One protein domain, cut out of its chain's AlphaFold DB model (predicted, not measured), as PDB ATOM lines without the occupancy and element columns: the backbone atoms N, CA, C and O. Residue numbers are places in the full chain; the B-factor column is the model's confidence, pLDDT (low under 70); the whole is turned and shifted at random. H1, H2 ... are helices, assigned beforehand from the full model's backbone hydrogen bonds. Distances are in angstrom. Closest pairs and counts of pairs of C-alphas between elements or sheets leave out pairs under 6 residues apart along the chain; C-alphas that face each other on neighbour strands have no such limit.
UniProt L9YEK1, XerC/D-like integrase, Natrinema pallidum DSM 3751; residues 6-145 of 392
ATOM      1  N   GLU A   6     -42.002 -41.401  24.031       53.62
ATOM      2  CA  GLU A   6     -41.221 -42.354  24.817       53.62
ATOM      3  C   GLU A   6     -40.013 -42.847  24.015       53.62
ATOM      4  O   GLU A   6     -38.885 -42.676  24.463       53.62
ATOM      5  N   GLU A   7     -40.212 -43.354  22.795       58.00
ATOM      6  CA  GLU A   7     -39.125 -43.795  21.906       58.00
ATOM      7  C   GLU A   7     -38.174 -42.642  21.569       58.00
ATOM      8  O   GLU A   7     -36.961 -42.821  21.517       58.00
ATOM      9  N   LYS A   8     -38.707 -41.426  21.419       54.91
ATOM     10  CA  LYS A   8     -37.936 -40.191  21.255       54.91
ATOM     11  C   LYS A   8     -37.153 -39.829  22.498       54.91
ATOM     12  O   LYS A   8     -35.995 -39.447  22.375       54.91
ATOM     13  N   TYR A   9     -37.778 -39.884  23.671       61.22
ATOM     14  CA  TYR A   9     -37.103 -39.586  24.926       61.22
ATOM     15  C   TYR A   9     -35.970 -40.582  25.179       61.22
ATOM     16  O   TYR A   9     -34.858 -40.149  25.463       61.22
ATOM     17  N   GLU A  10     -36.214 -41.877  24.987       62.81
ATOM     18  CA  GLU A  10     -35.207 -42.923  25.179       62.81
ATOM     19  C   GLU A  10     -34.106 -42.855  24.104       62.81
ATOM     20  O   GLU A  10     -32.929 -42.789  24.449       62.81
ATOM     21  N   SER A  11     -34.448 -42.745  22.814       56.91
ATOM     22  CA  SER A  11     -33.473 -42.584  21.716       56.91
ATOM     23  C   SER A  11     -32.614 -41.323  21.877       56.91
ATOM     24  O   SER A  11     -31.402 -41.345  21.665       56.91
ATOM     25  N   MET A  12     -33.210 -40.212  22.320       55.41
ATOM     26  CA  MET A  12     -32.472 -38.962  22.511       55.41
ATOM     27  C   MET A  12     -31.744 -38.869  23.850       55.41
ATOM     28  O   MET A  12     -30.796 -38.097  23.962       55.41
ATOM     29  N   LYS A  13     -32.118 -39.665  24.858       55.25
ATOM     30  CA  LYS A  13     -31.283 -39.852  26.050       55.25
ATOM     31  C   LYS A  13     -29.926 -40.434  25.645       55.25
ATOM     32  O   LYS A  13     -28.899 -39.912  26.063       55.25
ATOM     33  N   HIS A  14     -29.932 -41.399  24.725       50.91
ATOM     34  CA  HIS A  14     -28.713 -41.978  24.163       50.91
ATOM     35  C   HIS A  14     -27.930 -40.991  23.275       50.91
ATOM     36  O   HIS A  14     -26.709 -41.065  23.229       50.91
ATOM     37  N   SER A  15     -28.590 -40.039  22.596       52.41
ATOM     38  CA  SER A  15     -27.901 -39.045  21.744       52.41
ATOM     39  C   SER A  15     -27.378 -37.807  22.482       52.41
ATOM     40  O   SER A  15     -26.510 -37.099  21.964       52.41
ATOM     41  N   ILE A  16     -27.926 -37.509  23.663       53.56
ATOM     42  CA  ILE A  16     -27.463 -36.416  24.524       53.56
ATOM     43  C   ILE A  16     -26.414 -36.931  25.520       53.56
ATOM     44  O   ILE A  16     -25.438 -36.223  25.761       53.56
ATOM     45  N   TRP A  17     -26.601 -38.139  26.065       50.62
ATOM     46  CA  TRP A  17     -25.807 -38.663  27.186       50.62
ATOM     47  C   TRP A  17     -25.091 -39.973  26.883       50.62
ATOM     48  O   TRP A  17     -23.930 -40.106  27.250       50.62
ATOM     49  N   GLY A  18     -25.765 -40.909  26.211       47.56
ATOM     50  CA  GLY A  18     -25.246 -42.257  25.985       47.56
ATOM     51  C   GLY A  18     -26.041 -43.395  26.616       47.56
ATOM     52  O   GLY A  18     -27.146 -43.170  27.114       47.56
ATOM     53  N   ASP A  19     -25.494 -44.614  26.560       41.94
ATOM     54  CA  ASP A  19     -26.051 -45.817  27.207       41.94
ATOM     55  C   ASP A  19     -25.910 -45.724  28.748       41.94
ATOM     56  O   ASP A  19     -24.846 -45.368  29.239       41.94
ATOM     57  N   PRO A  20     -26.959 -45.991  29.550       40.00
ATOM     58  CA  PRO A  20     -26.914 -45.843  31.010       40.00
ATOM     59  C   PRO A  20     -25.987 -46.808  31.775       40.00
ATOM     60  O   PRO A  20     -25.624 -46.473  32.905       40.00
ATOM     61  N   ASP A  21     -25.637 -47.974  31.223       37.50
ATOM     62  CA  ASP A  21     -24.720 -48.938  31.876       37.50
ATOM     63  C   ASP A  21     -23.246 -48.722  31.482       37.50
ATOM     64  O   ASP A  21     -22.335 -49.280  32.093       37.50
ATOM     65  N   ASP A  22     -23.029 -47.852  30.503       36.44
ATOM     66  CA  ASP A  22     -21.750 -47.438  29.951       36.44
ATOM     67  C   ASP A  22     -21.726 -45.898  30.091       36.44
ATOM     68  O   ASP A  22     -22.034 -45.159  29.160       36.44
ATOM     69  N   PHE A  23     -21.348 -45.373  31.270       35.16
ATOM     70  CA  PHE A  23     -21.056 -43.927  31.425       35.16
ATOM     71  C   PHE A  23     -19.983 -43.435  30.425       35.16
ATOM     72  O   PHE A  23     -19.789 -42.236  30.242       35.16
ATOM     73  N   GLU A  24     -19.333 -44.361  29.724       38.50
ATOM     74  CA  GLU A  24     -18.680 -44.151  28.441       38.50
ATOM     75  C   GLU A  24     -19.629 -44.539  27.295       38.50
ATOM     76  O   GLU A  24     -19.691 -45.722  26.974       38.50
ATOM     77  N   ARG A  25     -20.332 -43.584  26.660       41.19
ATOM     78  CA  ARG A  25     -20.608 -43.554  25.194       41.19
ATOM     79  C   ARG A  25     -21.761 -42.629  24.836       41.19
ATOM     80  O   ARG A  25     -22.900 -43.080  24.788       41.19
ATOM     81  N   GLY A  26     -21.484 -41.390  24.424       37.97
ATOM     82  CA  GLY A  26     -22.563 -40.548  23.880       37.97
ATOM     83  C   GLY A  26     -22.247 -39.126  23.424       37.97
ATOM     84  O   GLY A  26     -23.099 -38.504  22.794       37.97
ATOM     85  N   GLY A  27     -21.034 -38.612  23.645       53.06
ATOM     86  CA  GLY A  27     -20.493 -37.575  22.761       53.06
ATOM     87  C   GLY A  27     -20.709 -36.089  23.083       53.06
ATOM     88  O   GLY A  27     -20.608 -35.306  22.140       53.06
ATOM     89  N   TRP A  28     -20.915 -35.681  24.345       53.66
ATOM     90  CA  TRP A  28     -20.701 -34.273  24.770       53.66
ATOM     91  C   TRP A  28     -19.732 -34.162  25.957       53.66
ATOM     92  O   TRP A  28     -18.755 -33.427  25.862       53.66
ATOM     93  N   VAL A  29     -19.914 -34.961  27.016       46.75
ATOM     94  CA  VAL A  29     -18.949 -35.039  28.137       46.75
ATOM     95  C   VAL A  29     -17.588 -35.564  27.649       46.75
ATOM     96  O   VAL A  29     -16.559 -34.951  27.909       46.75
ATOM     97  N   GLU A  30     -17.577 -36.609  26.810       43.28
ATOM     98  CA  GLU A  30     -16.353 -37.134  26.167       43.28
ATOM     99  C   GLU A  30     -15.671 -36.134  25.215       43.28
ATOM    100  O   GLU A  30     -14.461 -36.202  25.013       43.28
ATOM    101  N   LYS A  31     -16.426 -35.200  24.620       51.78
ATOM    102  CA  LYS A  31     -15.862 -34.133  23.775       51.78
ATOM    103  C   LYS A  31     -15.386 -32.923  24.588       51.78
ATOM    104  O   LYS A  31     -14.859 -31.983  24.001       51.78
ATOM    105  N   GLY A  32     -15.573 -32.944  25.912       57.47
ATOM    106  CA  GLY A  32     -15.286 -31.818  26.803       57.47
ATOM    107  C   GLY A  32     -16.260 -30.649  26.645       57.47
ATOM    108  O   GLY A  32     -15.957 -29.543  27.073       57.47
ATOM    109  N   GLU A  33     -17.417 -30.871  26.021       68.62
ATOM    110  CA  GLU A  33     -18.408 -29.828  25.743       68.62
ATOM    111  C   GLU A  33     -19.379 -29.615  26.918       68.62
ATOM    112  O   GLU A  33     -20.249 -28.767  26.812       68.62
ATOM    113  N   MET A  34     -19.295 -30.388  28.008       82.44
ATOM    114  CA  MET A  34     -20.070 -30.209  29.253       82.44
ATOM    115  C   MET A  34     -19.434 -31.024  30.386       82.44
ATOM    116  O   MET A  34     -18.860 -32.085  30.131       82.44
ATOM    117  N   THR A  35     -19.580 -30.579  31.636       84.38
ATOM    118  CA  THR A  35     -19.060 -31.312  32.798       84.38
ATOM    119  C   THR A  35     -19.897 -32.551  33.128       84.38
ATOM    120  O   THR A  35     -21.116 -32.581  32.951       84.38
ATOM    121  N   GLU A  36     -19.246 -33.585  33.664       81.94
ATOM    122  CA  GLU A  36     -19.928 -34.775  34.195       81.94
ATOM    123  C   GLU A  36     -20.903 -34.400  35.320       81.94
ATOM    124  O   GLU A  36     -22.014 -34.920  35.405       81.94
ATOM    125  N   ARG A  37     -20.531 -33.416  36.145       86.69
ATOM    126  CA  ARG A  37     -21.366 -32.966  37.256       86.69
ATOM    127  C   ARG A  37     -22.693 -32.366  36.789       86.69
ATOM    128  O   ARG A  37     -23.740 -32.706  37.344       86.69
ATOM    129  N   ASP A  38     -22.673 -31.511  35.769       89.38
ATOM    130  CA  ASP A  38     -23.897 -30.949  35.189       89.38
ATOM    131  C   ASP A  38     -24.774 -32.044  34.583       89.38
ATOM    132  O   ASP A  38     -25.997 -32.040  34.765       89.38
ATOM    133  N   ALA A  39     -24.148 -33.016  33.915       85.25
ATOM    134  CA  ALA A  39     -24.829 -34.159  33.325       85.25
ATOM    135  C   ALA A  39     -25.651 -34.942  34.354       85.25
ATOM    136  O   ALA A  39     -26.860 -35.147  34.188       85.25
ATOM    137  N   GLU A  40     -25.001 -35.325  35.453       87.00
ATOM    138  CA  GLU A  40     -25.625 -36.048  36.558       87.00
ATOM    139  C   GLU A  40     -26.793 -35.265  37.160       87.00
ATOM    140  O   GLU A  40     -27.867 -35.825  37.395       87.00
ATOM    141  N   LEU A  41     -26.616 -33.961  37.389       92.56
ATOM    142  CA  LEU A  41     -27.641 -33.113  37.992       92.56
ATOM    143  C   LEU A  41     -28.853 -32.938  37.070       92.56
ATOM    144  O   LEU A  41     -30.000 -32.969  37.540       92.56
ATOM    145  N   ILE A  42     -28.643 -32.785  35.761       90.94
ATOM    146  CA  ILE A  42     -29.737 -32.708  34.783       90.94
ATOM    147  C   ILE A  42     -30.514 -34.030  34.745       90.94
ATOM    148  O   ILE A  42     -31.753 -34.019  34.744       90.94
ATOM    149  N   GLN A  43     -29.811 -35.166  34.750       87.94
ATOM    150  CA  GLN A  43     -30.441 -36.484  34.763       87.94
ATOM    151  C   GLN A  43     -31.202 -36.731  36.070       87.94
ATOM    152  O   GLN A  43     -32.344 -37.189  36.023       87.94
ATOM    153  N   GLU A  44     -30.625 -36.369  37.221       90.50
ATOM    154  CA  GLU A  44     -31.268 -36.510  38.532       90.50
ATOM    155  C   GLU A  44     -32.592 -35.736  38.584       90.50
ATOM    156  O   GLU A  44     -33.601 -36.263  39.059       90.50
ATOM    157  N   LEU A  45     -32.614 -34.504  38.058       92.50
ATOM    158  CA  LEU A  45     -33.840 -33.718  37.925       92.50
ATOM    159  C   LEU A  45     -34.870 -34.453  37.058       92.50
ATOM    160  O   LEU A  45     -36.035 -34.554  37.442       92.50
ATOM    161  N   CYS A  46     -34.476 -34.949  35.885       89.31
ATOM    162  CA  CYS A  46     -35.412 -35.603  34.971       89.31
ATOM    163  C   CYS A  46     -35.990 -36.892  35.571       89.31
ATOM    164  O   CYS A  46     -37.210 -37.063  35.567       89.31
ATOM    165  N   ASP A  47     -35.143 -37.742  36.155       87.81
ATOM    166  CA  ASP A  47     -35.545 -38.986  36.815       87.81
ATOM    167  C   ASP A  47     -36.472 -38.718  38.000       87.81
ATOM    168  O   ASP A  47     -37.453 -39.434  38.198       87.81
ATOM    169  N   ALA A  48     -36.218 -37.646  38.759       89.69
ATOM    170  CA  ALA A  48     -37.074 -37.275  39.872       89.69
ATOM    171  C   ALA A  48     -38.518 -37.020  39.417       89.69
ATOM    172  O   ALA A  48     -39.438 -37.274  40.190       89.69
ATOM    173  N   PHE A  49     -38.746 -36.507  38.205       89.62
ATOM    174  CA  PHE A  49     -40.073 -36.162  37.679       89.62
ATOM    175  C   PHE A  49     -40.639 -37.165  36.662       89.62
ATOM    176  O   PHE A  49     -41.742 -36.932  36.149       89.62
ATOM    177  N   ASP A  50     -39.941 -38.269  36.407       86.00
ATOM    178  CA  ASP A  50     -40.389 -39.360  35.544       86.00
ATOM    179  C   ASP A  50     -41.278 -40.344  36.317       86.00
ATOM    180  O   ASP A  50     -40.870 -40.934  37.315       86.00
ATOM    181  N   GLY A  51     -42.514 -40.535  35.848       83.12
ATOM    182  CA  GLY A  51     -43.469 -41.435  36.495       83.12
ATOM    183  C   GLY A  51     -43.126 -42.917  36.386       83.12
ATOM    184  O   GLY A  51     -43.619 -43.695  37.198       83.12
ATOM    185  N   ASN A  52     -42.262 -43.292  35.440       80.38
ATOM    186  CA  ASN A  52     -41.848 -44.679  35.224       80.38
ATOM    187  C   ASN A  52     -40.584 -45.045  36.019       80.38
ATOM    188  O   ASN A  52     -40.145 -46.195  35.997       80.38
ATOM    189  N   LYS A  53     -39.976 -44.079  36.720       79.19
ATOM    190  CA  LYS A  53     -38.818 -44.311  37.585       79.19
ATOM    191  C   LYS A  53     -39.261 -44.564  39.022       79.19
ATOM    192  O   LYS A  53     -40.253 -44.024  39.506       79.19
ATOM    193  N   LEU A  54     -38.487 -45.391  39.725       78.25
ATOM    194  CA  LEU A  54     -38.703 -45.655  41.145       78.25
ATOM    195  C   LEU A  54     -38.583 -44.356  41.943       78.25
ATOM    196  O   LEU A  54     -37.539 -43.701  41.944       78.25
ATOM    197  N   GLU A  55     -39.639 -44.012  42.675       77.56
ATOM    198  CA  GLU A  55     -39.653 -42.810  43.494       77.56
ATOM    199  C   GLU A  55     -38.750 -42.984  44.728       77.56
ATOM    200  O   GLU A  55     -39.111 -43.630  45.716       77.56
ATOM    201  N   ARG A  56     -37.553 -42.393  44.686       80.50
ATOM    202  CA  ARG A  56     -36.569 -42.475  45.777       80.50
ATOM    203  C   ARG A  56     -36.873 -41.472  46.894       80.50
ATOM    204  O   ARG A  56     -37.280 -40.336  46.645       80.50
ATOM    205  N   THR A  57     -36.566 -41.844  48.140       80.19
ATOM    206  CA  THR A  57     -36.729 -40.980  49.328       80.19
ATOM    207  C   THR A  57     -36.015 -39.631  49.183       80.19
ATOM    208  O   THR A  57     -36.527 -38.613  49.644       80.19
ATOM    209  N   GLN A  58     -34.857 -39.600  48.519       82.31
ATOM    210  CA  GLN A  58     -34.116 -38.363  48.246       82.31
ATOM    211  C   GLN A  58     -34.902 -37.384  47.359       82.31
ATOM    212  O   GLN A  58     -34.989 -36.205  47.690       82.31
ATOM    213  N   HIS A  59     -35.571 -37.877  46.310       87.44
ATOM    214  CA  HIS A  59     -36.394 -37.052  45.423       87.44
ATOM    215  C   HIS A  59     -37.602 -36.487  46.178       87.44
ATOM    216  O   HIS A  59     -37.922 -35.311  46.029       87.44
ATOM    217  N   LYS A  60     -38.230 -37.285  47.058       81.19
ATOM    218  CA  LYS A  60     -39.319 -36.814  47.937       81.19
ATOM    219  C   LYS A  60     -38.874 -35.672  48.841       81.19
ATOM    220  O   LYS A  60     -39.611 -34.705  49.004       81.19
ATOM    221  N   LYS A  61     -37.676 -35.783  49.425       83.62
ATOM    222  CA  LYS A  61     -37.097 -34.735  50.273       83.62
ATOM    223  C   LYS A  61     -36.847 -33.457  49.473       83.62
ATOM    224  O   LYS A  61     -37.389 -32.428  49.857       83.62
ATOM    225  N   LYS A  62     -36.137 -33.537  48.340       84.69
ATOM    226  CA  LYS A  62     -35.854 -32.377  47.470       84.69
ATOM    227  C   LYS A  62     -37.130 -31.701  46.944       84.69
ATOM    228  O   LYS A  62     -37.204 -30.483  46.855       84.69
ATOM    229  N   LYS A  63     -38.184 -32.470  46.650       84.44
ATOM    230  CA  LYS A  63     -39.473 -31.931  46.183       84.44
ATOM    231  C   LYS A  63     -40.377 -31.380  47.288       84.44
ATOM    232  O   LYS A  63     -41.382 -30.753  46.961       84.44
ATOM    233  N   LYS A  64     -40.087 -31.626  48.569       81.00
ATOM    234  CA  LYS A  64     -40.995 -31.286  49.680       81.00
ATOM    235  C   LYS A  64     -41.313 -29.791  49.738       81.00
ATOM    236  O   LYS A  64     -42.450 -29.429  50.032       81.00
ATOM    237  N   ASP A  65     -40.335 -28.964  49.392       75.50
ATOM    238  CA  ASP A  65     -40.430 -27.504  49.467       75.50
ATOM    239  C   ASP A  65     -41.065 -26.887  48.207       75.50
ATOM    240  O   ASP A  65     -41.285 -25.679  48.117       75.50
ATOM    241  N   PHE A  66     -41.416 -27.717  47.220       82.81
ATOM    242  CA  PHE A  66     -42.179 -27.284  46.058       82.81
ATOM    243  C   PHE A  66     -43.655 -27.168  46.434       82.81
ATOM    244  O   PHE A  66     -44.188 -27.990  47.179       82.81
ATOM    245  N   GLU A  67     -44.363 -26.223  45.816       78.00
ATOM    246  CA  GLU A  67     -45.827 -26.200  45.849       78.00
ATOM    247  C   GLU A  67     -46.399 -27.575  45.465       78.00
ATOM    248  O   GLU A  67     -45.951 -28.201  44.500       78.00
ATOM    249  N   ARG A  68     -47.440 -28.034  46.171       74.31
ATOM    250  CA  ARG A  68     -48.048 -29.364  45.961       74.31
ATOM    251  C   ARG A  68     -48.456 -29.618  44.503       74.31
ATOM    252  O   ARG A  68     -48.363 -30.740  44.010       74.31
ATOM    253  N   SER A  69     -48.881 -28.577  43.791       70.19
ATOM    254  CA  SER A  69     -49.212 -28.622  42.359       70.19
ATOM    255  C   SER A  69     -47.997 -28.926  41.468       70.19
ATOM    256  O   SER A  69     -48.145 -29.576  40.429       70.19
ATOM    257  N   LYS A  70     -46.798 -28.504  41.882       75.94
ATOM    258  CA  LYS A  70     -45.533 -28.604  41.141       75.94
ATOM    259  C   LYS A  70     -44.751 -29.890  41.427       75.94
ATOM    260  O   LYS A  70     -43.878 -30.214  40.632       75.94
ATOM    261  N   GLN A  71     -45.098 -30.655  42.467       81.75
ATOM    262  CA  GLN A  71     -44.439 -31.929  42.823       81.75
ATOM    263  C   GLN A  71     -44.757 -33.097  41.863       81.75
ATOM    264  O   GLN A  71     -44.039 -34.097  41.834       81.75
ATOM    265  N   LYS A  72     -45.832 -32.973  41.072       83.88
ATOM    266  CA  LYS A  72     -46.352 -34.032  40.191       83.88
ATOM    267  C   LYS A  72     -45.369 -34.416  39.077       83.88
ATOM    268  O   LYS A  72     -44.728 -33.543  38.492       83.88
ATOM    269  N   ASN A  73     -45.387 -35.698  38.702       87.44
ATOM    270  CA  ASN A  73     -44.666 -36.229  37.541       87.44
ATOM    271  C   ASN A  73     -45.016 -35.470  36.256       87.44
ATOM    272  O   ASN A  73     -46.143 -34.966  36.090       87.44
ATOM    273  N   LYS A  74     -44.047 -35.388  35.348       85.50
ATOM    274  CA  LYS A  74     -44.150 -34.662  34.080       85.50
ATOM    275  C   LYS A  74     -44.221 -35.632  32.908       85.50
ATOM    276  O   LYS A  74     -43.775 -36.765  33.003       85.50
ATOM    277  N   ALA A  75     -44.807 -35.167  31.808       81.31
ATOM    278  CA  ALA A  75     -44.803 -35.919  30.560       81.31
ATOM    279  C   ALA A  75     -43.373 -36.009  30.005       81.31
ATOM    280  O   ALA A  75     -42.591 -35.064  30.171       81.31
ATOM    281  N   LYS A  76     -43.058 -37.087  29.280       78.94
ATOM    282  CA  LYS A  76     -41.738 -37.318  28.667       78.94
ATOM    283  C   LYS A  76     -41.271 -36.153  27.792       78.94
ATOM    284  O   LYS A  76     -40.121 -35.735  27.872       78.94
ATOM    285  N   SER A  77     -42.190 -35.521  27.061       74.12
ATOM    286  CA  SER A  77     -41.915 -34.312  26.266       74.12
ATOM    287  C   SER A  77     -41.442 -33.111  27.097       74.12
ATOM    288  O   SER A  77     -40.618 -32.322  26.638       74.12
ATOM    289  N   THR A  78     -41.939 -32.967  28.329       83.38
ATOM    290  CA  THR A  78     -41.503 -31.911  29.256       83.38
ATOM    291  C   THR A  78     -40.109 -32.209  29.793       83.38
ATOM    292  O   THR A  78     -39.270 -31.314  29.798       83.38
ATOM    293  N   LEU A  79     -39.853 -33.462  30.189       86.12
ATOM    294  CA  LEU A  79     -38.541 -33.904  30.674       86.12
ATOM    295  C   LEU A  79     -37.471 -33.735  29.594       86.12
ATOM    296  O   LEU A  79     -36.437 -33.126  29.845       86.12
ATOM    297  N   TRP A  80     -37.766 -34.165  28.365       83.81
ATOM    298  CA  TRP A  80     -36.914 -33.910  27.204       83.81
ATOM    299  C   TRP A  80     -36.651 -32.414  27.016       83.81
ATOM    300  O   TRP A  80     -35.517 -31.993  26.806       83.81
ATOM    301  N   GLY A  81     -37.700 -31.595  27.126       80.94
ATOM    302  CA  GLY A  81     -37.587 -30.152  26.992       80.94
ATOM    303  C   GLY A  81     -36.667 -29.518  28.036       80.94
ATOM    304  O   GLY A  81     -35.949 -28.575  27.699       80.94
ATOM    305  N   TRP A  82     -36.677 -30.008  29.275       92.00
ATOM    306  CA  TRP A  82     -35.729 -29.583  30.305       92.00
ATOM    307  C   TRP A  82     -34.319 -30.043  29.961       92.00
ATOM    308  O   TRP A  82     -33.428 -29.209  29.842       92.00
ATOM    309  N   MET A  83     -34.153 -31.339  29.706       88.06
ATOM    310  CA  MET A  83     -32.873 -31.968  29.390       88.06
ATOM    311  C   MET A  83     -32.158 -31.270  28.230       88.06
ATOM    312  O   MET A  83     -31.016 -30.849  28.382       88.06
ATOM    313  N   TYR A  84     -32.844 -31.059  27.104       84.12
ATOM    314  CA  TYR A  84     -32.295 -30.379  25.930       84.12
ATOM    315  C   TYR A  84     -31.811 -28.957  26.244       84.12
ATOM    316  O   TYR A  84     -30.707 -28.575  25.864       84.12
ATOM    317  N   ARG A  85     -32.629 -28.163  26.942       90.38
ATOM    318  CA  ARG A  85     -32.316 -26.753  27.221       90.38
ATOM    319  C   ARG A  85     -31.197 -26.610  28.237       90.38
ATOM    320  O   ARG A  85     -30.296 -25.812  28.018       90.38
ATOM    321  N   LEU A  86     -31.238 -27.407  29.301       93.56
ATOM    322  CA  LEU A  86     -30.197 -27.424  30.323       93.56
ATOM    323  C   LEU A  86     -28.865 -27.884  29.734       93.56
ATOM    324  O   LEU A  86     -27.866 -27.215  29.944       93.56
ATOM    325  N   SER A  87     -28.867 -28.924  28.895       87.50
ATOM    326  CA  SER A  87     -27.648 -29.369  28.203       87.50
ATOM    327  C   SER A  87     -27.084 -28.285  27.285       87.50
ATOM    328  O   SER A  87     -25.878 -28.154  27.147       87.50
ATOM    329  N   ARG A  88     -27.940 -27.487  26.634       86.94
ATOM    330  CA  ARG A  88     -27.476 -26.364  25.810       86.94
ATOM    331  C   ARG A  88     -26.866 -25.232  26.625       86.94
ATOM    332  O   ARG A  88     -25.933 -24.616  26.128       86.94
ATOM    333  N   ILE A  89     -27.390 -24.962  27.818       91.44
ATOM    334  CA  ILE A  89     -26.818 -23.980  28.749       91.44
ATOM    335  C   ILE A  89     -25.467 -24.490  29.262       91.44
ATOM    336  O   ILE A  89     -24.474 -23.787  29.121       91.44
ATOM    337  N   ALA A  90     -25.425 -25.742  29.725       90.44
ATOM    338  CA  ALA A  90     -24.238 -26.404  30.269       90.44
ATOM    339  C   ALA A  90     -23.069 -26.522  29.269       90.44
ATOM    340  O   ALA A  90     -21.922 -26.693  29.666       90.44
ATOM    341  N   ARG A  91     -23.346 -26.408  27.961       85.31
ATOM    342  CA  ARG A  91     -22.321 -26.332  26.902       85.31
ATOM    343  C   ARG A  91     -21.680 -24.964  26.732       85.31
ATOM    344  O   ARG A  91     -20.666 -24.850  26.056       85.31
ATOM    345  N   GLN A  92     -22.324 -23.926  27.249       86.44
ATOM    346  CA  GLN A  92     -21.798 -22.568  27.211       86.44
ATOM    347  C   GLN A  92     -21.081 -22.251  28.515       86.44
ATOM    348  O   GLN A  92     -19.991 -21.691  28.483       86.44
ATOM    349  N   GLN A  93     -21.701 -22.599  29.647       89.19
ATOM    350  CA  GLN A  93     -21.173 -22.346  30.984       89.19
ATOM    351  C   GLN A  93     -21.669 -23.414  31.970       89.19
ATOM    352  O   GLN A  93     -22.789 -23.908  31.829       89.19
ATOM    353  N   GLU A  94     -20.848 -23.752  32.965       90.94
ATOM    354  CA  GLU A  94     -21.114 -24.824  33.933       90.94
ATOM    355  C   GLU A  94     -22.265 -24.460  34.882       90.94
ATOM    356  O   GLU A  94     -22.164 -23.509  35.655       90.94
ATOM    357  N   LEU A  95     -23.356 -25.229  34.870       93.50
ATOM    358  CA  LEU A  95     -24.549 -24.947  35.678       93.50
ATOM    359  C   LEU A  95     -24.256 -24.951  37.184       93.50
ATOM    360  O   LEU A  95     -24.962 -24.278  37.936       93.50
ATOM    361  N   THR A  96     -23.253 -25.690  37.656       92.81
ATOM    362  CA  THR A  96     -22.881 -25.672  39.079       92.81
ATOM    363  C   THR A  96     -22.215 -24.385  39.544       92.81
ATOM    364  O   THR A  96     -22.274 -24.104  40.738       92.81
ATOM    365  N   GLU A  97     -21.642 -23.598  38.633       92.44
ATOM    366  CA  GLU A  97     -20.846 -22.408  38.971       92.44
ATOM    367  C   GLU A  97     -21.560 -21.085  38.650       92.44
ATOM    368  O   GLU A  97     -21.082 -20.016  39.027       92.44
ATOM    369  N   LEU A  98     -22.709 -21.134  37.966       94.06
ATOM    370  CA  LEU A  98     -23.439 -19.932  37.563       94.06
ATOM    371  C   LEU A  98     -24.147 -19.233  38.719       94.06
ATOM    372  O   LEU A  98     -24.819 -19.858  39.541       94.06
ATOM    373  N   THR A  99     -24.116 -17.904  38.682       96.44
ATOM    374  CA  THR A  99     -25.016 -17.051  39.457       96.44
ATOM    375  C   THR A  99     -26.307 -16.751  38.685       96.44
ATOM    376  O   THR A  99     -26.442 -17.032  37.494       96.44
ATOM    377  N   ALA A 100     -27.292 -16.153  39.363       96.25
ATOM    378  CA  ALA A 100     -28.511 -15.690  38.698       96.25
ATOM    379  C   ALA A 100     -28.228 -14.627  37.621       96.25
ATOM    380  O   ALA A 100     -28.905 -14.625  36.593       96.25
ATOM    381  N   ASP A 101     -27.228 -13.771  37.840       96.56
ATOM    382  CA  ASP A 101     -26.845 -12.716  36.901       96.56
ATOM    383  C   ASP A 101     -26.186 -13.314  35.653       96.56
ATOM    384  O   ASP A 101     -26.613 -12.996  34.546       96.56
ATOM    385  N   ASP A 102     -25.281 -14.287  35.814       96.44
ATOM    386  CA  ASP A 102     -24.672 -14.998  34.676       96.44
ATOM    387  C   ASP A 102     -25.735 -15.690  33.808       96.44
ATOM    388  O   ASP A 102     -25.673 -15.679  32.578       96.44
ATOM    389  N   ILE A 103     -26.760 -16.272  34.443       96.88
ATOM    390  CA  ILE A 103     -27.888 -16.883  33.729       96.88
ATOM    391  C   ILE A 103     -28.668 -15.816  32.962       96.88
ATOM    392  O   ILE A 103     -29.024 -16.052  31.809       96.88
ATOM    393  N   ASN A 104     -28.965 -14.674  33.580       97.38
ATOM    394  CA  ASN A 104     -29.702 -13.593  32.928       97.38
ATOM    395  C   ASN A 104     -28.930 -13.053  31.714       97.38
ATOM    396  O   ASN A 104     -29.508 -12.978  30.625       97.38
ATOM    397  N   ASP A 105     -27.627 -12.813  31.863       96.44
ATOM    398  CA  ASP A 105     -26.739 -12.372  30.782       96.44
ATOM    399  C   ASP A 105     -26.666 -13.409  29.656       96.44
ATOM    400  O   ASP A 105     -26.753 -13.075  28.471       96.44
ATOM    401  N   LEU A 106     -26.581 -14.696  30.001       95.25
ATOM    402  CA  LEU A 106     -26.582 -15.769  29.013       95.25
ATOM    403  C   LEU A 106     -27.917 -15.859  28.257       95.25
ATOM    404  O   LEU A 106     -27.925 -16.151  27.059       95.25
ATOM    405  N   MET A 107     -29.053 -15.617  28.919       96.06
ATOM    406  CA  MET A 107     -30.370 -15.614  28.268       96.06
ATOM    407  C   MET A 107     -30.534 -14.431  27.309       96.06
ATOM    408  O   MET A 107     -31.059 -14.625  26.209       96.06
ATOM    409  N   GLU A 108     -30.104 -13.237  27.715       94.94
ATOM    410  CA  GLU A 108     -30.241 -11.999  26.943       94.94
ATOM    411  C   GLU A 108     -29.128 -11.859  25.895       94.94
ATOM    412  O   GLU A 108     -29.364 -12.053  24.700       94.94
ATOM    413  N   TYR A 109     -27.891 -11.620  26.315       94.12
ATOM    414  CA  TYR A 109     -26.777 -11.410  25.392       94.12
ATOM    415  C   TYR A 109     -26.405 -12.684  24.636       94.12
ATOM    416  O   TYR A 109     -26.110 -12.643  23.443       94.12
ATOM    417  N   GLY A 110     -26.434 -13.840  25.300       93.00
ATOM    418  CA  GLY A 110     -26.056 -15.094  24.658       93.00
ATOM    419  C   GLY A 110     -27.122 -15.604  23.688       93.00
ATOM    420  O   GLY A 110     -26.936 -15.616  22.470       93.00
ATOM    421  N   PHE A 111     -28.256 -16.055  24.217       92.94
ATOM    422  CA  PHE A 111     -29.273 -16.733  23.416       92.94
ATOM    423  C   PHE A 111     -30.223 -15.788  22.668       92.94
ATOM    424  O   PHE A 111     -30.597 -16.118  21.541       92.94
ATOM    425  N   HIS A 112     -30.662 -14.668  23.257       93.75
ATOM    426  CA  HIS A 112     -31.607 -13.763  22.591       93.75
ATOM    427  C   HIS A 112     -30.925 -12.993  21.456       93.75
ATOM    428  O   HIS A 112     -31.406 -13.061  20.322       93.75
ATOM    429  N   GLU A 113     -29.793 -12.346  21.739       93.81
ATOM    430  CA  GLU A 113     -29.022 -11.579  20.749       93.81
ATOM    431  C   GLU A 113     -28.142 -12.452  19.841       93.81
ATOM    432  O   GLU A 113     -27.842 -12.056  18.718       93.81
ATOM    433  N   GLY A 114     -27.781 -13.663  20.279       91.38
ATOM    434  CA  GLY A 114     -26.989 -14.596  19.474       91.38
ATOM    435  C   GLY A 114     -25.477 -14.422  19.605       91.38
ATOM    436  O   GLY A 114     -24.748 -14.720  18.665       91.38
ATOM    437  N   ASN A 115     -24.984 -13.962  20.756       90.75
ATOM    438  CA  ASN A 115     -23.547 -13.764  20.980       90.75
ATOM    439  C   ASN A 115     -22.829 -15.022  21.513       90.75
ATOM    440  O   ASN A 115     -21.817 -14.918  22.205       90.75
ATOM    441  N   ILE A 116     -23.344 -16.216  21.206       84.56
ATOM    442  CA  ILE A 116     -22.733 -17.508  21.557       84.56
ATOM    443  C   ILE A 116     -22.633 -18.406  20.326       84.56
ATOM    444  O   ILE A 116     -23.420 -18.287  19.382       84.56
ATOM    445  N   ASP A 117     -21.688 -19.343  20.354       76.38
ATOM    446  CA  ASP A 117     -21.454 -20.238  19.226       76.38
ATOM    447  C   ASP A 117     -22.696 -21.087  18.893       76.38
ATOM    448  O   ASP A 117     -23.421 -21.580  19.764       76.38
ATOM    449  N   GLY A 118     -22.978 -21.223  17.598       75.00
ATOM    450  CA  GLY A 118     -24.144 -21.959  17.105       75.00
ATOM    451  C   GLY A 118     -25.510 -21.336  17.439       75.00
ATOM    452  O   GLY A 118     -26.531 -22.032  17.362       75.00
ATOM    453  N   CYS A 119     -25.575 -20.049  17.803       80.50
ATOM    454  CA  CYS A 119     -26.824 -19.331  18.058       80.50
ATOM    455  C   CYS A 119     -26.909 -18.028  17.252       80.50
ATOM    456  O   CYS A 119     -26.206 -17.078  17.544       80.50
ATOM    457  N   ASN A 120     -27.844 -17.934  16.303       84.50
ATOM    458  CA  ASN A 120     -28.094 -16.702  15.533       84.50
ATOM    459  C   ASN A 120     -29.179 -15.809  16.174       84.50
ATOM    460  O   ASN A 120     -29.920 -15.128  15.467       84.50
ATOM    461  N   GLY A 121     -29.336 -15.889  17.496       88.94
ATOM    462  CA  GLY A 121     -30.412 -15.240  18.241       88.94
ATOM    463  C   GLY A 121     -31.718 -16.043  18.264       88.94
ATOM    464  O   GLY A 121     -32.015 -16.862  17.385       88.94
ATOM    465  N   MET A 122     -32.522 -15.836  19.306       90.50
ATOM    466  CA  MET A 122     -33.787 -16.546  19.525       90.50
ATOM    467  C   MET A 122     -34.897 -15.600  19.970       90.50
ATOM    468  O   MET A 122     -34.669 -14.630  20.680       90.50
ATOM    469  N   LYS A 123     -36.147 -15.930  19.625       88.50
ATOM    470  CA  LYS A 123     -37.326 -15.194  20.104       88.50
ATOM    471  C   LYS A 123     -37.442 -15.258  21.632       88.50
ATOM    472  O   LYS A 123     -37.202 -16.318  22.215       88.50
ATOM    473  N   LYS A 124     -37.932 -14.184  22.264       91.25
ATOM    474  CA  LYS A 124     -38.184 -14.117  23.718       91.25
ATOM    475  C   LYS A 124     -39.046 -15.274  24.225       91.25
ATOM    476  O   LYS A 124     -38.725 -15.882  25.238       91.25
ATOM    477  N   SER A 125     -40.081 -15.659  23.476       84.12
ATOM    478  CA  SER A 125     -40.932 -16.813  23.799       84.12
ATOM    479  C   SER A 125     -40.160 -18.138  23.839       84.12
ATOM    480  O   SER A 125     -40.437 -18.993  24.682       84.12
ATOM    481  N   THR A 126     -39.139 -18.301  22.994       86.94
ATOM    482  CA  THR A 126     -38.212 -19.436  23.050       86.94
ATOM    483  C   THR A 126     -37.311 -19.336  24.277       86.94
ATOM    484  O   THR A 126     -37.230 -20.312  25.025       86.94
ATOM    485  N   ILE A 127     -36.694 -18.180  24.541       92.62
ATOM    486  CA  ILE A 127     -35.828 -17.961  25.717       92.62
ATOM    487  C   ILE A 127     -36.569 -18.216  27.023       92.62
ATOM    488  O   ILE A 127     -36.066 -18.902  27.908       92.62
ATOM    489  N   ARG A 128     -37.827 -17.791  27.095       93.44
ATOM    490  CA  ARG A 128     -38.721 -18.050  28.219       93.44
ATOM    491  C   ARG A 128     -38.790 -19.530  28.589       93.44
ATOM    492  O   ARG A 128     -38.842 -19.889  29.763       93.44
ATOM    493  N   THR A 129     -38.728 -20.423  27.600       91.31
ATOM    494  CA  THR A 129     -38.690 -21.868  27.864       91.31
ATOM    495  C   THR A 129     -37.356 -22.351  28.453       91.31
ATOM    496  O   THR A 129     -37.371 -23.307  29.231       91.31
ATOM    497  N   TYR A 130     -36.229 -21.699  28.142       94.44
ATOM    498  CA  TYR A 130     -34.929 -21.928  28.798       94.44
ATOM    499  C   TYR A 130     -34.950 -21.400  30.228       94.44
ATOM    500  O   TYR A 130     -34.634 -22.157  31.142       94.44
ATOM    501  N   GLN A 131     -35.444 -20.177  30.431       96.25
ATOM    502  CA  GLN A 131     -35.625 -19.569  31.752       96.25
ATOM    503  C   GLN A 131     -36.472 -20.463  32.677       96.25
ATOM    504  O   GLN A 131     -36.128 -20.684  33.835       96.25
ATOM    505  N   PHE A 132     -37.546 -21.086  32.178       94.69
ATOM    506  CA  PHE A 132     -38.304 -22.053  32.982       94.69
ATOM    507  C   PHE A 132     -37.542 -23.348  33.288       94.69
ATOM    508  O   PHE A 132     -37.691 -23.875  34.392       94.69
ATOM    509  N   ALA A 133     -36.758 -23.866  32.339       94.88
ATOM    510  CA  ALA A 133     -35.953 -25.070  32.540       94.88
ATOM    511  C   ALA A 133     -34.855 -24.843  33.595       94.88
ATOM    512  O   ALA A 133     -34.697 -25.649  34.510       94.88
ATOM    513  N   VAL A 134     -34.155 -23.712  33.531       96.44
ATOM    514  CA  VAL A 134     -33.103 -23.374  34.499       96.44
ATOM    515  C   VAL A 134     -33.684 -23.053  35.883       96.44
ATOM    516  O   VAL A 134     -33.176 -23.520  36.899       96.44
ATOM    517  N   ARG A 135     -34.846 -22.385  35.959       95.56
ATOM    518  CA  ARG A 135     -35.531 -22.145  37.242       95.56
ATOM    519  C   ARG A 135     -35.981 -23.428  37.933       95.56
ATOM    520  O   ARG A 135     -35.961 -23.487  39.161       95.56
ATOM    521  N   ILE A 136     -36.445 -24.436  37.188       94.38
ATOM    522  CA  ILE A 136     -36.820 -25.720  37.802       94.38
ATOM    523  C   ILE A 136     -35.581 -26.503  38.253       94.38
ATOM    524  O   ILE A 136     -35.644 -27.149  39.297       94.38
ATOM    525  N   PHE A 137     -34.467 -26.384  37.524       96.00
ATOM    526  CA  PHE A 137     -33.185 -26.983  37.882       96.00
ATOM    527  C   PHE A 137     -32.670 -26.463  39.228       96.00
ATOM    528  O   PHE A 137     -32.567 -27.253  40.163       96.00
ATOM    529  N   TYR A 138     -32.487 -25.148  39.389       95.62
ATOM    530  CA  TYR A 138     -32.009 -24.579  40.661       95.62
ATOM    531  C   TYR A 138     -33.022 -24.678  41.800       95.62
ATOM    532  O   TYR A 138     -32.653 -24.726  42.968       95.62
ATOM    533  N   ARG A 139     -34.321 -24.780  41.493       93.44
ATOM    534  CA  ARG A 139     -35.319 -25.079  42.528       93.44
ATOM    535  C   ARG A 139     -35.151 -26.491  43.085       93.44
ATOM    536  O   ARG A 139     -35.420 -26.709  44.260       93.44
ATOM    537  N   TYR A 140     -34.801 -27.453  42.232       94.25
ATOM    538  CA  TYR A 140     -34.629 -28.850  42.627       94.25
ATOM    539  C   TYR A 140     -33.264 -29.098  43.282       94.25
ATOM    540  O   TYR A 140     -33.189 -29.842  44.258       94.25
ATOM    541  N   HIS A 141     -32.222 -28.436  42.781       94.31
ATOM    542  CA  HIS A 141     -30.863 -28.441  43.325       94.31
ATOM    543  C   HIS A 141     -30.599 -27.157  44.113       94.31
ATOM    544  O   HIS A 141     -29.724 -26.362  43.776       94.31
ATOM    545  N   SER A 142     -31.406 -26.928  45.152       91.44
ATOM    546  CA  SER A 142     -31.303 -25.732  46.000       91.44
ATOM    547  C   SER A 142     -29.978 -25.646  46.765       91.44
ATOM    548  O   SER A 142     -29.601 -24.573  47.231       91.44
ATOM    549  N   ASP A 143     -29.252 -26.759  46.863       91.44
ATOM    550  CA  ASP A 143     -27.897 -26.853  47.398       91.44
ATOM    551  C   ASP A 143     -26.846 -26.097  46.566       91.44
ATOM    552  O   ASP A 143     -25.793 -25.772  47.105       91.44
ATOM    553  N   LEU A 144     -27.148 -25.736  45.312       93.88
ATOM    554  CA  LEU A 144     -26.287 -24.887  44.474       93.88
ATOM    555  C   LEU A 144     -26.343 -23.394  44.852       93.88
ATOM    556  O   LEU A 144     -25.594 -22.594  44.310       93.88
ATOM    557  N   GLY A 145     -27.236 -22.984  45.762       91.88
ATOM    558  CA  GLY A 145     -27.259 -21.617  46.301       91.88
ATOM    559  C   GLY A 145     -27.821 -20.529  45.373       91.88
ATOM    560  O   GLY A 145     -27.898 -19.372  45.780       91.88
TER     561      GLY A 145
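This is residues 6 to 145 of the 392 residues of the protein "XerC/D-like integrase" of Natrinema pallidum DSM 3751 (UniProt L9YEK1). What is the main picture? H4 is the core helix: H1 and H2 pack lengthwise on it, H6 crosses it, and H5 folds back on H6 as a helical hairpin. Short H3 sits by the ends of H2 and H6. What is its make-up? It is an all-helix domain of 140 printed residues, with six named helices, H1 to H6 in order, and no named strand. It is compact, with a radius of gyration of the C-alphas of 15.0 A and spans of 41 by 36 by 26 A.

Where do the helices lie? H1 is residues 6 to 16, from C-alpha 6 at (-41.221, -42.354, 24.817); H2 is 36 to 49, 20.5 A long, and H3 is 57 to 63. H4 is 76 to 90, 20.7 A long, and H5 is 100 to 112. Which is longest? H6, residues 124 to 140, runs 24.2 A to C-alpha 140 at (-34.629, -28.850, 42.627).

What touches H4? H1 runs the same way at a shallow tilt of 13 degrees, with C-alphas 9 and 80 closest at 6.1 A. H2 runs opposite ways at 20 degrees, also shallow, C-alphas 46 and 79 being 5.6 A apart. H6 is about perpendicular at 88 degrees, C-alphas 82 and 133 closest at 5.0 A. What of H5? It touches H6, C-alphas 107 and 127 closest at 6.5 A, at a shallow tilt of 27 degrees. Are the backbones complete? Every O i to N i+4 pair is within hydrogen-bond range in H1 to H4, but 8 of 9 in H5 and 11 of 13 in H6.

How large is it? The farthest C-alphas, of Thr 57 and Asn 120, are 42.5 A apart. Which links are long? H1 to H2, H3 to H4 and H5 to H6; the printed part has no cut. Where is confidence low? Residues 6 to 33 are under 70.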